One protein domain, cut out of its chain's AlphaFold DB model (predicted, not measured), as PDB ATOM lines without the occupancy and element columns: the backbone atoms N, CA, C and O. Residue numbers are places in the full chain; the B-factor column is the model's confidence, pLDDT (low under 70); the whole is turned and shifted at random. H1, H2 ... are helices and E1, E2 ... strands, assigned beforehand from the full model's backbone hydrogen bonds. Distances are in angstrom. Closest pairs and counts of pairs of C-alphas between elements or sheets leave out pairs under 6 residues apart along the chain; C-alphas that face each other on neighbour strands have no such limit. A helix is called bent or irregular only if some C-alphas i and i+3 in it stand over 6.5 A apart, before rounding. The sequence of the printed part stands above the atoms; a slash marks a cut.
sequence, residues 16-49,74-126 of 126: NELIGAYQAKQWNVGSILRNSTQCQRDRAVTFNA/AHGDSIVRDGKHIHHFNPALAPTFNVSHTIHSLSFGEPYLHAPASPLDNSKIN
ATOM      1  N   ASN A  16      11.116  14.084  32.466       87.25
ATOM      2  CA  ASN A  16      12.071  13.268  31.708       87.25
ATOM      3  C   ASN A  16      12.737  12.180  32.562       87.25
ATOM      4  O   ASN A  16      12.900  11.051  32.100       87.25
ATOM      5  N   GLU A  17      13.087  12.483  33.816       89.44
ATOM      6  CA  GLU A  17      13.616  11.473  34.740       89.44
ATOM      7  C   GLU A  17      12.576  10.395  35.056       89.44
ATOM      8  O   GLU A  17      12.905   9.208  35.076       89.44
ATOM      9  N   LEU A  18      11.318  10.800  35.257       88.50
ATOM     10  CA  LEU A  18      10.222   9.878  35.538       88.50
ATOM     11  C   LEU A  18       9.909   8.981  34.329       88.50
ATOM     12  O   LEU A  18       9.747   7.771  34.492       88.50
ATOM     13  N   ILE A  19       9.897   9.550  33.118       87.12
ATOM     14  CA  ILE A  19       9.767   8.813  31.853       87.12
ATOM     15  C   ILE A  19      10.897   7.790  31.724       87.12
ATOM     16  O   ILE A  19      10.623   6.608  31.523       87.12
ATOM     17  N   GLY A  20      12.152   8.218  31.892       86.94
ATOM     18  CA  GLY A  20      13.316   7.339  31.778       86.94
ATOM     19  C   GLY A  20      13.288   6.189  32.787       86.94
ATOM     20  O   GLY A  20      13.580   5.047  32.435       86.94
ATOM     21  N   ALA A  21      12.860   6.452  34.025       89.19
ATOM     22  CA  ALA A  21      12.703   5.421  35.050       89.19
ATOM     23  C   ALA A  21      11.606   4.397  34.703       89.19
ATOM     24  O   ALA A  21      11.798   3.198  34.917       89.19
ATOM     25  N   TYR A  22      10.475   4.844  34.146       87.31
ATOM     26  CA  TYR A  22       9.406   3.950  33.689       87.31
ATOM     27  C   TYR A  22       9.835   3.130  32.469       87.31
ATOM     28  O   TYR A  22       9.613   1.921  32.439       87.31
ATOM     29  N   GLN A  23      10.513   3.749  31.502       84.56
ATOM     30  CA  GLN A  23      11.041   3.066  30.319       84.56
ATOM     31  C   GLN A  23      12.084   2.003  30.678       84.56
ATOM     32  O   GLN A  23      12.014   0.894  30.155       84.56
ATOM     33  N   ALA A  24      12.994   2.291  31.617       85.62
ATOM     34  CA  ALA A  24      13.988   1.326  32.097       85.62
ATOM     35  C   ALA A  24      13.350   0.074  32.724       85.62
ATOM     36  O   ALA A  24      13.933  -1.008  32.687       85.62
ATOM     37  N   LYS A  25      12.139   0.210  33.276       84.31
ATOM     38  CA  LYS A  25      11.342  -0.903  33.809       84.31
ATOM     39  C   LYS A  25      10.336  -1.477  32.811       84.31
ATOM     40  O   LYS A  25       9.585  -2.380  33.173       84.31
ATOM     41  N   GLN A  26      10.298  -0.955  31.585       78.81
ATOM     42  CA  GLN A  26       9.307  -1.293  30.559       78.81
ATOM     43  C   GLN A  26       7.859  -1.089  31.043       78.81
ATOM     44  O   GLN A  26       6.956  -1.875  30.754       78.81
ATOM     45  N   TRP A  27       7.635  -0.032  31.823       81.56
ATOM     46  CA  TRP A  27       6.328   0.356  32.348       81.56
ATOM     47  C   TRP A  27       5.634   1.384  31.448       81.56
ATOM     48  O   TRP A  27       6.261   2.102  30.673       81.56
ATOM     49  N   ASN A  28       4.307   1.467  31.571       75.50
ATOM     50  CA  ASN A  28       3.475   2.401  30.816       75.50
ATOM     51  C   ASN A  28       3.808   3.863  31.168       75.50
ATOM     52  O   ASN A  28       3.616   4.290  32.304       75.50
ATOM     53  N   VAL A  29       4.240   4.634  30.168       82.25
ATOM     54  CA  VAL A  29       4.574   6.060  30.317       82.25
ATOM     55  C   VAL A  29       3.334   6.961  30.171       82.25
ATOM     56  O   VAL A  29       3.276   8.041  30.755       82.25
ATOM     57  N   GLY A  30       2.303   6.535  29.437       77.12
ATOM     58  CA  GLY A  30       1.124   7.366  29.158       77.12
ATOM     59  C   GLY A  30       0.356   7.804  30.410       77.12
ATOM     60  O   GLY A  30      -0.127   8.934  30.487       77.12
ATOM     61  N   SER A  31       0.285   6.949  31.429       74.00
ATOM     62  CA  SER A  31      -0.354   7.262  32.713       74.00
ATOM     63  C   SER A  31       0.387   8.349  33.502       74.00
ATOM     64  O   SER A  31      -0.248   9.284  33.991       74.00
ATOM     65  N   ILE A  32       1.720   8.286  33.591       84.50
ATOM     66  CA  ILE A  32       2.517   9.294  34.308       84.50
ATOM     67  C   ILE A  32       2.563  10.630  33.574       84.50
ATOM     68  O   ILE A  32       2.580  11.667  34.232       84.50
ATOM     69  N   LEU A  33       2.505  10.632  32.240       81.25
ATOM     70  CA  LEU A  33       2.421  11.866  31.456       81.25
ATOM     71  C   LEU A  33       1.157  12.666  31.791       81.25
ATOM     72  O   LEU A  33       1.206  13.890  31.849       81.25
ATOM     73  N   ARG A  34       0.042  11.969  32.048       75.44
ATOM     74  CA  ARG A  34      -1.260  12.577  32.367       75.44
ATOM     75  C   ARG A  34      -1.424  12.906  33.851       75.44
ATOM     76  O   ARG A  34      -1.999  13.940  34.183       75.44
ATOM     77  N   ASN A  35      -0.918  12.049  34.740       78.25
ATOM     78  CA  ASN A  35      -1.300  12.067  36.156       78.25
ATOM     79  C   ASN A  35      -0.170  12.459  37.123       78.25
ATOM     80  O   ASN A  35      -0.453  12.729  38.288       78.25
ATOM     81  N   SER A  36       1.099  12.461  36.696       86.81
ATOM     82  CA  SER A  36       2.206  12.803  37.600       86.81
ATOM     83  C   SER A  36       2.382  14.312  37.732       86.81
ATOM     84  O   SER A  36       2.287  15.059  36.755       86.81
ATOM     85  N   THR A  37       2.703  14.766  38.943       87.94
ATOM     86  CA  THR A  37       2.917  16.192  39.214       87.94
ATOM     87  C   THR A  37       4.129  16.734  38.461       87.94
ATOM     88  O   THR A  37       4.110  17.886  38.041       87.94
ATOM     89  N   GLN A  38       5.159  15.908  38.235       87.06
ATOM     90  CA  GLN A  38       6.321  16.258  37.418       87.06
ATOM     91  C   GLN A  38       5.916  16.547  35.965       87.06
ATOM     92  O   GLN A  38       6.259  17.598  35.438       87.06
ATOM     93  N   CYS A  39       5.138  15.669  35.324       85.94
ATOM     94  CA  CYS A  39       4.761  15.848  33.916       85.94
ATOM     95  C   CYS A  39       3.670  16.894  33.682       85.94
ATOM     96  O   CYS A  39       3.705  17.585  32.664       85.94
ATOM     97  N   GLN A  40       2.752  17.068  34.634       85.56
ATOM     98  CA  GLN A  40       1.783  18.164  34.594       85.56
ATOM     99  C   GLN A  40       2.473  19.528  34.736       85.56
ATOM    100  O   GLN A  40       2.136  20.458  34.004       85.56
ATOM    101  N   ARG A  41       3.459  19.643  35.642       83.62
ATOM    102  CA  ARG A  41       4.235  20.875  35.863       83.62
ATOM    103  C   ARG A  41       5.121  21.218  34.671       83.62
ATOM    104  O   ARG A  41       5.117  22.359  34.224       83.62
ATOM    105  N   ASP A  42       5.851  20.234  34.156       78.06
ATOM    106  CA  ASP A  42       6.844  20.440  33.096       78.06
ATOM    107  C   ASP A  42       6.188  20.626  31.712       78.06
ATOM    108  O   ASP A  42       6.877  20.890  30.729       78.06
ATOM    109  N   ARG A  43       4.850  20.501  31.631       63.00
ATOM    110  CA  ARG A  43       4.011  20.689  30.432       63.00
ATOM    111  C   ARG A  43       4.539  19.931  29.206       63.00
ATOM    112  O   ARG A  43       4.444  20.409  28.079       63.00
ATOM    113  N   ALA A  44       5.089  18.738  29.440       55.25
ATOM    114  CA  ALA A  44       5.867  17.993  28.454       55.25
ATOM    115  C   ALA A  44       5.037  17.476  27.263       55.25
ATOM    116  O   ALA A  44       5.608  17.186  26.215       55.25
ATOM    117  N   VAL A  45       3.707  17.363  27.391       53.53
ATOM    118  CA  VAL A  45       2.832  16.923  26.295       53.53
ATOM    119  C   VAL A  45       1.464  17.600  26.393       53.53
ATOM    120  O   VAL A  45       0.664  17.290  27.277       53.53
ATOM    121  N   THR A  46       1.154  18.501  25.461       49.81
ATOM    122  CA  THR A  46      -0.233  18.877  25.162       49.81
ATOM    123  C   THR A  46      -0.881  17.729  24.401       49.81
ATOM    124  O   THR A  46      -0.808  17.660  23.176       49.81
ATOM    125  N   PHE A  47      -1.514  16.804  25.122       55.47
ATOM    126  CA  PHE A  47      -2.563  16.001  24.508       55.47
ATOM    127  C   PHE A  47      -3.740  16.944  24.292       55.47
ATOM    128  O   PHE A  47      -4.440  17.290  25.243       55.47
ATOM    129  N   ASN A  48      -3.910  17.423  23.059       54.16
ATOM    130  CA  ASN A  48      -5.142  18.106  22.694       54.16
ATOM    131  C   ASN A  48      -6.297  17.156  23.023       54.16
ATOM    132  O   ASN A  48      -6.229  15.963  22.714       54.16
ATOM    133  N   ALA A  49      -7.312  17.665  23.717       57.22
ATOM    134  CA  ALA A  49      -8.526  16.900  23.928       57.22
ATOM    135  C   ALA A  49      -9.083  16.536  22.547       57.22
ATOM    136  O   ALA A  49      -9.323  17.426  21.732       57.22
ATOM    137  N   ALA A  74      -4.966  -0.582  17.597       82.88
ATOM    138  CA  ALA A  74      -5.861  -0.608  18.740       82.88
ATOM    139  C   ALA A  74      -5.588   0.590  19.646       82.88
ATOM    140  O   ALA A  74      -4.500   1.169  19.651       82.88
ATOM    141  N   HIS A  75      -6.605   0.953  20.412       79.44
ATOM    142  CA  HIS A  75      -6.548   2.035  21.380       79.44
ATOM    143  C   HIS A  75      -5.622   1.699  22.564       79.44
ATOM    144  O   HIS A  75      -5.219   0.554  22.778       79.44
ATOM    145  N   GLY A  76      -5.343   2.709  23.384       76.44
ATOM    146  CA  GLY A  76      -4.495   2.569  24.564       76.44
ATOM    147  C   GLY A  76      -3.024   2.832  24.275       76.44
ATOM    148  O   GLY A  76      -2.607   3.050  23.138       76.44
ATOM    149  N   ASP A  77      -2.233   2.846  25.340       74.25
ATOM    150  CA  ASP A  77      -0.805   3.098  25.229       74.25
ATOM    151  C   ASP A  77      -0.099   1.822  24.746       74.25
ATOM    152  O   ASP A  77      -0.295   0.738  25.306       74.25
ATOM    153  N   SER A  78       0.739   1.958  23.720       73.12
ATOM    154  CA  SER A  78       1.587   0.871  23.230       73.12
ATOM    155  C   SER A  78       2.727   0.597  24.212       73.12
ATOM    156  O   SER A  78       3.463   1.507  24.600       73.12
ATOM    157  N   ILE A  79       2.880  -0.666  24.611       73.50
ATOM    158  CA  ILE A  79       4.026  -1.152  25.381       73.50
ATOM    159  C   ILE A  79       4.609  -2.400  24.715       73.50
ATOM    160  O   ILE A  79       3.883  -3.247  24.191       73.50
ATOM    161  N   VAL A  80       5.933  -2.535  24.766       77.69
ATOM    162  CA  VAL A  80       6.628  -3.757  24.354       77.69
ATOM    163  C   VAL A  80       7.003  -4.539  25.605       77.69
ATOM    164  O   VAL A  80       7.773  -4.051  26.429       77.69
ATOM    165  N   ARG A  81       6.467  -5.753  25.745       75.31
ATOM    166  CA  ARG A  81       6.767  -6.661  26.859       75.31
ATOM    167  C   ARG A  81       7.049  -8.051  26.310       75.31
ATOM    168  O   ARG A  81       6.266  -8.560  25.514       75.31
ATOM    169  N   ASP A  82       8.173  -8.646  26.703       81.06
ATOM    170  CA  ASP A  82       8.605  -9.976  26.241       81.06
ATOM    171  C   ASP A  82       8.628 -10.107  24.701       81.06
ATOM    172  O   ASP A  82       8.227 -11.121  24.133       81.06
ATOM    173  N   GLY A  83       9.032  -9.037  24.004       77.44
ATOM    174  CA  GLY A  83       9.054  -8.975  22.536       77.44
ATOM    175  C   GLY A  83       7.677  -8.857  21.871       77.44
ATOM    176  O   GLY A  83       7.594  -8.876  20.644       77.44
ATOM    177  N   LYS A  84       6.596  -8.718  22.646       76.75
ATOM    178  CA  LYS A  84       5.225  -8.571  22.148       76.75
ATOM    179  C   LYS A  84       4.762  -7.127  22.254       76.75
ATOM    180  O   LYS A  84       4.980  -6.469  23.268       76.75
ATOM    181  N   HIS A  85       4.073  -6.669  21.214       78.19
ATOM    182  CA  HIS A  85       3.344  -5.409  21.234       78.19
ATOM    183  C   HIS A  85       2.009  -5.605  21.961       78.19
ATOM    184  O   HIS A  85       1.200  -6.444  21.559       78.19
ATOM    185  N   ILE A  86       1.789  -4.857  23.041       81.06
ATOM    186  CA  ILE A  86       0.593  -4.949  23.881       81.06
ATOM    187  C   ILE A  86      -0.022  -3.558  24.021       81.06
ATOM    188  O   ILE A  86       0.681  -2.566  24.203       81.06
ATOM    189  N   HIS A  87      -1.349  -3.507  23.968       81.69
ATOM    190  CA  HIS A  87      -2.125  -2.303  24.229       81.69
ATOM    191  C   HIS A  87      -2.517  -2.258  25.705       81.69
ATOM    192  O   HIS A  87      -3.207  -3.153  26.194       81.69
ATOM    193  N   HIS A  88      -2.087  -1.224  26.425       76.50
ATOM    194  CA  HIS A  88      -2.553  -0.965  27.783       76.50
ATOM    195  C   HIS A  88      -3.748  -0.014  27.729       76.50
ATOM    196  O   HIS A  88      -3.625   1.145  27.331       76.50
ATOM    197  N   PHE A  89      -4.908  -0.498  28.164       77.19
ATOM    198  CA  PHE A  89      -6.139   0.276  28.239       77.19
ATOM    199  C   PHE A  89      -6.962  -0.076  29.479       77.19
ATOM    200  O   PHE A  89      -6.747  -1.117  30.094       77.19
ATOM    201  N   ASN A  90      -7.927   0.780  29.827       77.75
ATOM    202  CA  ASN A  90      -8.928   0.477  30.848       77.75
ATOM    203  C   ASN A  90     -10.038  -0.406  30.240       77.75
ATOM    204  O   ASN A  90     -10.777   0.094  29.386       77.75
ATOM    205  N   PRO A  91     -10.209  -1.670  30.671       80.56
ATOM    206  CA  PRO A  91     -11.228  -2.564  30.118       80.56
ATOM    207  C   PRO A  91     -12.660  -2.047  30.276       80.56
ATOM    208  O   PRO A  91     -13.506  -2.353  29.447       80.56
ATOM    209  N   ALA A  92     -12.936  -1.217  31.288       81.75
ATOM    210  CA  ALA A  92     -14.258  -0.616  31.470       81.75
ATOM    211  C   ALA A  92     -14.642   0.338  30.325       81.75
ATOM    212  O   ALA A  92     -15.822   0.572  30.085       81.75
ATOM    213  N   LEU A  93     -13.651   0.872  29.606       76.69
ATOM    214  CA  LEU A  93     -13.865   1.731  28.446       76.69
ATOM    215  C   LEU A  93     -13.979   0.926  27.137       76.69
ATOM    216  O   LEU A  93     -14.363   1.508  26.126       76.69
ATOM    217  N   ALA A  94     -13.739  -0.399  27.162       79.44
ATOM    218  CA  ALA A  94     -13.864  -1.303  26.006       79.44
ATOM    219  C   ALA A  94     -15.129  -1.080  25.163       79.44
ATOM    220  O   ALA A  94     -15.005  -0.923  23.949       79.44
ATOM    221  N   PRO A  95     -16.328  -0.979  25.768       83.00
ATOM    222  CA  PRO A  95     -17.566  -0.820  25.006       83.00
ATOM    223  C   PRO A  95     -17.706   0.540  24.314       83.00
ATOM    224  O   PRO A  95     -18.514   0.686  23.405       83.00
ATOM    225  N   THR A  96     -16.956   1.551  24.759       79.31
ATOM    226  CA  THR A  96     -17.024   2.919  24.218       79.31
ATOM    227  C   THR A  96     -16.063   3.150  23.057       79.31
ATOM    228  O   THR A  96     -16.056   4.232  22.469       79.31
ATOM    229  N   PHE A  97     -15.236   2.158  22.718       81.12
ATOM    230  CA  PHE A  97     -14.235   2.314  21.676       81.12
ATOM    231  C   PHE A  97     -14.851   2.190  20.291       81.12
ATOM    232  O   PHE A  97     -15.305   1.129  19.870       81.12
ATOM    233  N   ASN A  98     -14.805   3.304  19.571       82.88
ATOM    234  CA  ASN A  98     -15.110   3.351  18.159       82.88
ATOM    235  C   ASN A  98     -13.838   3.008  17.371       82.88
ATOM    236  O   ASN A  98     -12.856   3.750  17.407       82.88
ATOM    237  N   VAL A  99     -13.862   1.862  16.694       87.81
ATOM    238  CA  VAL A  99     -12.806   1.414  15.775       87.81
ATOM    239  C   VAL A  99     -13.257   1.483  14.317       87.81
ATOM    240  O   VAL A  99     -12.598   0.910  13.448       87.81
ATOM    241  N   SER A 100     -14.370   2.166  14.037       90.75
ATOM    242  CA  SER A 100     -14.817   2.419  12.675       90.75
ATOM    243  C   SER A 100     -13.721   3.187  11.935       90.75
ATOM    244  O   SER A 100     -13.190   4.184  12.432       90.75
ATOM    245  N   HIS A 101     -13.353   2.722  10.748       93.38
ATOM    246  CA  HIS A 101     -12.260   3.295   9.975       93.38
ATOM    247  C   HIS A 101     -12.481   3.127   8.475       93.38
ATOM    248  O   HIS A 101     -13.252   2.284   8.016       93.38
ATOM    249  N   THR A 102     -11.759   3.938   7.709       95.81
ATOM    250  CA  THR A 102     -11.650   3.799   6.258       95.81
ATOM    251  C   THR A 102     -10.225   3.384   5.934       95.81
ATOM    252  O   THR A 102      -9.278   4.082   6.293       95.81
ATOM    253  N   ILE A 103     -10.058   2.256   5.250       96.50
ATOM    254  CA  ILE A 103      -8.758   1.851   4.721       96.50
ATOM    255  C   ILE A 103      -8.565   2.600   3.405       96.50
ATOM    256  O   ILE A 103      -9.130   2.224   2.385       96.50
ATOM    257  N   HIS A 104      -7.801   3.693   3.424       96.00
ATOM    258  CA  HIS A 104      -7.514   4.461   2.207       96.00
ATOM    259  C   HIS A 104      -6.635   3.674   1.235       96.00
ATOM    260  O   HIS A 104      -6.948   3.584   0.052       96.00
ATOM    261  N   SER A 105      -5.551   3.087   1.746       94.56
ATOM    262  CA  SER A 105      -4.689   2.195   0.982       94.56
ATOM    263  C   SER A 105      -3.964   1.217   1.903       94.56
ATOM    264  O   SER A 105      -3.496   1.611   2.975       94.56
ATOM    265  N   LEU A 106      -3.857  -0.044   1.486       93.44
ATOM    266  CA  LEU A 106      -3.026  -1.052   2.144       93.44
ATOM    267  C   LEU A 106      -2.364  -1.957   1.104       93.44
ATOM    268  O   LEU A 106      -3.040  -2.707   0.405       93.44
ATOM    269  N   SER A 107      -1.036  -1.941   1.045       93.06
ATOM    270  CA  SER A 107      -0.253  -2.745   0.105       93.06
ATOM    271  C   SER A 107       0.970  -3.373   0.774       93.06
ATOM    272  O   SER A 107       1.399  -2.968   1.857       93.06
ATOM    273  N   PHE A 108       1.529  -4.397   0.126       92.44
ATOM    274  CA  PHE A 108       2.717  -5.104   0.597       92.44
ATOM    275  C   PHE A 108       3.800  -5.082  -0.481       92.44
ATOM    276  O   PHE A 108       3.657  -5.719  -1.524       92.44
ATOM    277  N   GLY A 109       4.905  -4.395  -0.188       91.06
ATOM    278  CA  GLY A 109       6.016  -4.220  -1.122       91.06
ATOM    279  C   GLY A 109       5.792  -3.081  -2.114       91.06
ATOM    280  O   GLY A 109       4.867  -2.284  -1.973       91.06
ATOM    281  N   GLU A 110       6.679  -2.998  -3.101       89.94
ATOM    282  CA  GLU A 110       6.608  -1.971  -4.138       89.94
ATOM    283  C   GLU A 110       5.526  -2.301  -5.180       89.94
ATOM    284  O   GLU A 110       5.364  -3.474  -5.545       89.94
ATOM    285  N   PRO A 111       4.810  -1.290  -5.706       86.25
ATOM    286  CA  PRO A 111       3.917  -1.470  -6.842       86.25
ATOM    287  C   PRO A 111       4.664  -2.051  -8.047       86.25
ATOM    288  O   PRO A 111       5.792  -1.662  -8.348       86.25
ATOM    289  N   TYR A 112       4.013  -2.954  -8.775       88.38
ATOM    290  CA  TYR A 112       4.553  -3.536 -10.001       88.38
ATOM    291  C   TYR A 112       3.539  -3.452 -11.141       88.38
ATOM    292  O   TYR A 112       2.337  -3.264 -10.931       88.38
ATOM    293  N   LEU A 113       4.032  -3.567 -12.374       90.12
ATOM    294  CA  LEU A 113       3.191  -3.496 -13.563       90.12
ATOM    295  C   LEU A 113       2.158  -4.638 -13.547       90.12
ATOM    296  O   LEU A 113       2.527  -5.800 -13.398       90.12
ATOM    297  N   HIS A 114       0.877  -4.297 -13.714       89.06
ATOM    298  CA  HIS A 114      -0.266  -5.219 -13.601       89.06
ATOM    299  C   HIS A 114      -0.538  -5.763 -12.189       89.06
ATOM    300  O   HIS A 114      -1.209  -6.788 -12.051       89.06
ATOM    301  N   ALA A 115      -0.057  -5.093 -11.136       85.88
ATOM    302  CA  ALA A 115      -0.483  -5.412  -9.780       85.88
ATOM    303  C   ALA A 115      -2.018  -5.299  -9.662       85.88
ATOM    304  O   ALA A 115      -2.588  -4.290 -10.091       85.88
ATOM    305  N   PRO A 116      -2.704  -6.318  -9.112       86.44
ATOM    306  CA  PRO A 116      -4.132  -6.225  -8.861       86.44
ATOM    307  C   PRO A 116      -4.411  -5.127  -7.831       86.44
ATOM    308  O   PRO A 116      -3.590  -4.871  -6.947       86.44
ATOM    309  N   ALA A 117      -5.582  -4.496  -7.932       87.38
ATOM    310  CA  ALA A 117      -6.039  -3.554  -6.917       87.38
ATOM    311  C   ALA A 117      -6.095  -4.251  -5.550       87.38
ATOM    312  O   ALA A 117      -6.544  -5.399  -5.457       87.38
ATOM    313  N   SER A 118      -5.634  -3.571  -4.495       91.62
ATOM    314  CA  SER A 118      -5.685  -4.155  -3.159       91.62
ATOM    315  C   SER A 118      -7.148  -4.308  -2.732       91.62
ATOM    316  O   SER A 118      -7.903  -3.336  -2.801       91.62
ATOM    317  N   PRO A 119      -7.576  -5.498  -2.271       94.25
ATOM    318  CA  PRO A 119      -8.978  -5.751  -1.931       94.25
ATOM    319  C   PRO A 119      -9.532  -4.858  -0.817       94.25
ATOM    320  O   PRO A 119     -10.745  -4.760  -0.657       94.25
ATOM    321  N   LEU A 120      -8.649  -4.262  -0.013       94.88
ATOM    322  CA  LEU A 120      -9.018  -3.440   1.135       94.88
ATOM    323  C   LEU A 120      -8.991  -1.940   0.829       94.88
ATOM    324  O   LEU A 120      -9.446  -1.159   1.665       94.88
ATOM    325  N   ASP A 121      -8.507  -1.527  -0.341       94.94
ATOM    326  CA  ASP A 121      -8.446  -0.111  -0.696       94.94
ATOM    327  C   ASP A 121      -9.854   0.495  -0.768       94.94
ATOM    328  O   ASP A 121     -10.776  -0.058  -1.368       94.94
ATOM    329  N   ASN A 122     -10.007   1.668  -0.155       95.88
ATOM    330  CA  ASN A 122     -11.257   2.415  -0.002       95.88
ATOM    331  C   ASN A 122     -12.387   1.652   0.712       95.88
ATOM    332  O   ASN A 122     -13.561   2.005   0.574       95.88
ATOM    333  N   SER A 123     -12.057   0.626   1.500       96.94
ATOM    334  CA  SER A 123     -13.051  -0.088   2.302       96.94
ATOM    335  C   SER A 123     -13.393   0.681   3.580       96.94
ATOM    336  O   SER A 123     -12.525   1.260   4.237       96.94
ATOM    337  N   LYS A 124     -14.682   0.693   3.937       96.19
ATOM    338  CA  LYS A 124     -15.188   1.292   5.175       96.19
ATOM    339  C   LYS A 124     -15.622   0.189   6.131       96.19
ATOM    340  O   LYS A 124     -16.482  -0.620   5.788       96.19
ATOM    341  N   ILE A 125     -15.053   0.198   7.326       92.31
ATOM    342  CA  ILE A 125     -15.360  -0.723   8.416       92.31
ATOM    343  C   ILE A 125     -16.064   0.084   9.503       92.31
ATOM    344  O   ILE A 125     -15.572   1.145   9.886       92.31
ATOM    345  N   ASN A 126     -17.231  -0.378   9.956       88.38
ATOM    346  CA  ASN A 126     -18.020   0.287  10.997       88.38
ATOM    347  C   ASN A 126     -17.914  -0.480  12.310       88.38
ATOM    348  O   ASN A 126     -18.037  -1.722  12.263       88.38
TER     349      ASN A 126
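What this domain is: This is residues 16 to 49 and 74 to 126 of the 126 residues of the protein "COPIIcoated_ERV domain-containing protein" of archaeon (UniProt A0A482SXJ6). At one end of this open, elongated model, helices H1, H2 and H3 cluster, with the strand hairpin E1 and E2 next to H2; through H4 the printed part reaches away to a second hairpin, E3 and E4, whose loop sticks out at residues 109 to 116. The printed part has 87 residues, in the order H1 H2 H3 E1 E2 H4 E3 E4, four named helices and four named strands in two antiparallel sheets, E1 - E2 and E3 - E4. Its class is mixed, helices and strands, with 43 residues, under half, in named elements. It is extended, with a radius of gyration of the C-alphas of 18.8 A and spans of 56 by 29 by 26 A.

How they stand to each other: Start with H1, residues 16 to 24, and H2, residues 29 to 35, a helical hairpin: they touch at C-alphas 19 and 29, their closest, 6.1 A apart, at a steep tilt of 41 degrees, opposite ways. H3, residues 37 to 41, touches H2 only at the corner, closest at C-alphas 39 and 33, 5.2 A. In E1, residues 77 to 81, C-alpha 77 is 6.1 A from C-alpha 30, the closest of H2. E2, residues 84 to 88, makes an antiparallel hairpin with E1; N 79 and O 86 are within hydrogen-bond range at 2.9 A. H4, residues 91 to 96, touches no helix and is irregular, with C-alphas 92 and 95 7.3 A apart. E3, residues 101 to 103, and E4, residues 123 to 125, form an antiparallel hairpin, with N 103 and O 123 at 2.8 A. Every O i to N i+4 pair is within range in H1, H2 and H3; H4 has 0 of 2, but 2 of 3 O i to N i+3 pairs.

Where its parts are: Find C-alpha 16 at (12.071, 13.268, 31.708), where H1 begins its 12.1 A; E1 spans 12.5 A and E2 12.3 A. E4 ends at C-alpha 125, (-15.360, -0.723, 8.416).

The domain as a whole: The two C-alphas farthest apart, those of Thr 37 and His 114, are 57.1 A apart. Residues 50 to 73 are not printed, and C-alphas 49 and 74 are 18.5 A apart across this cut. The link from E3 to E4 is long, 19 residues. Look for pLDDT under 70 at residues 43 to 49.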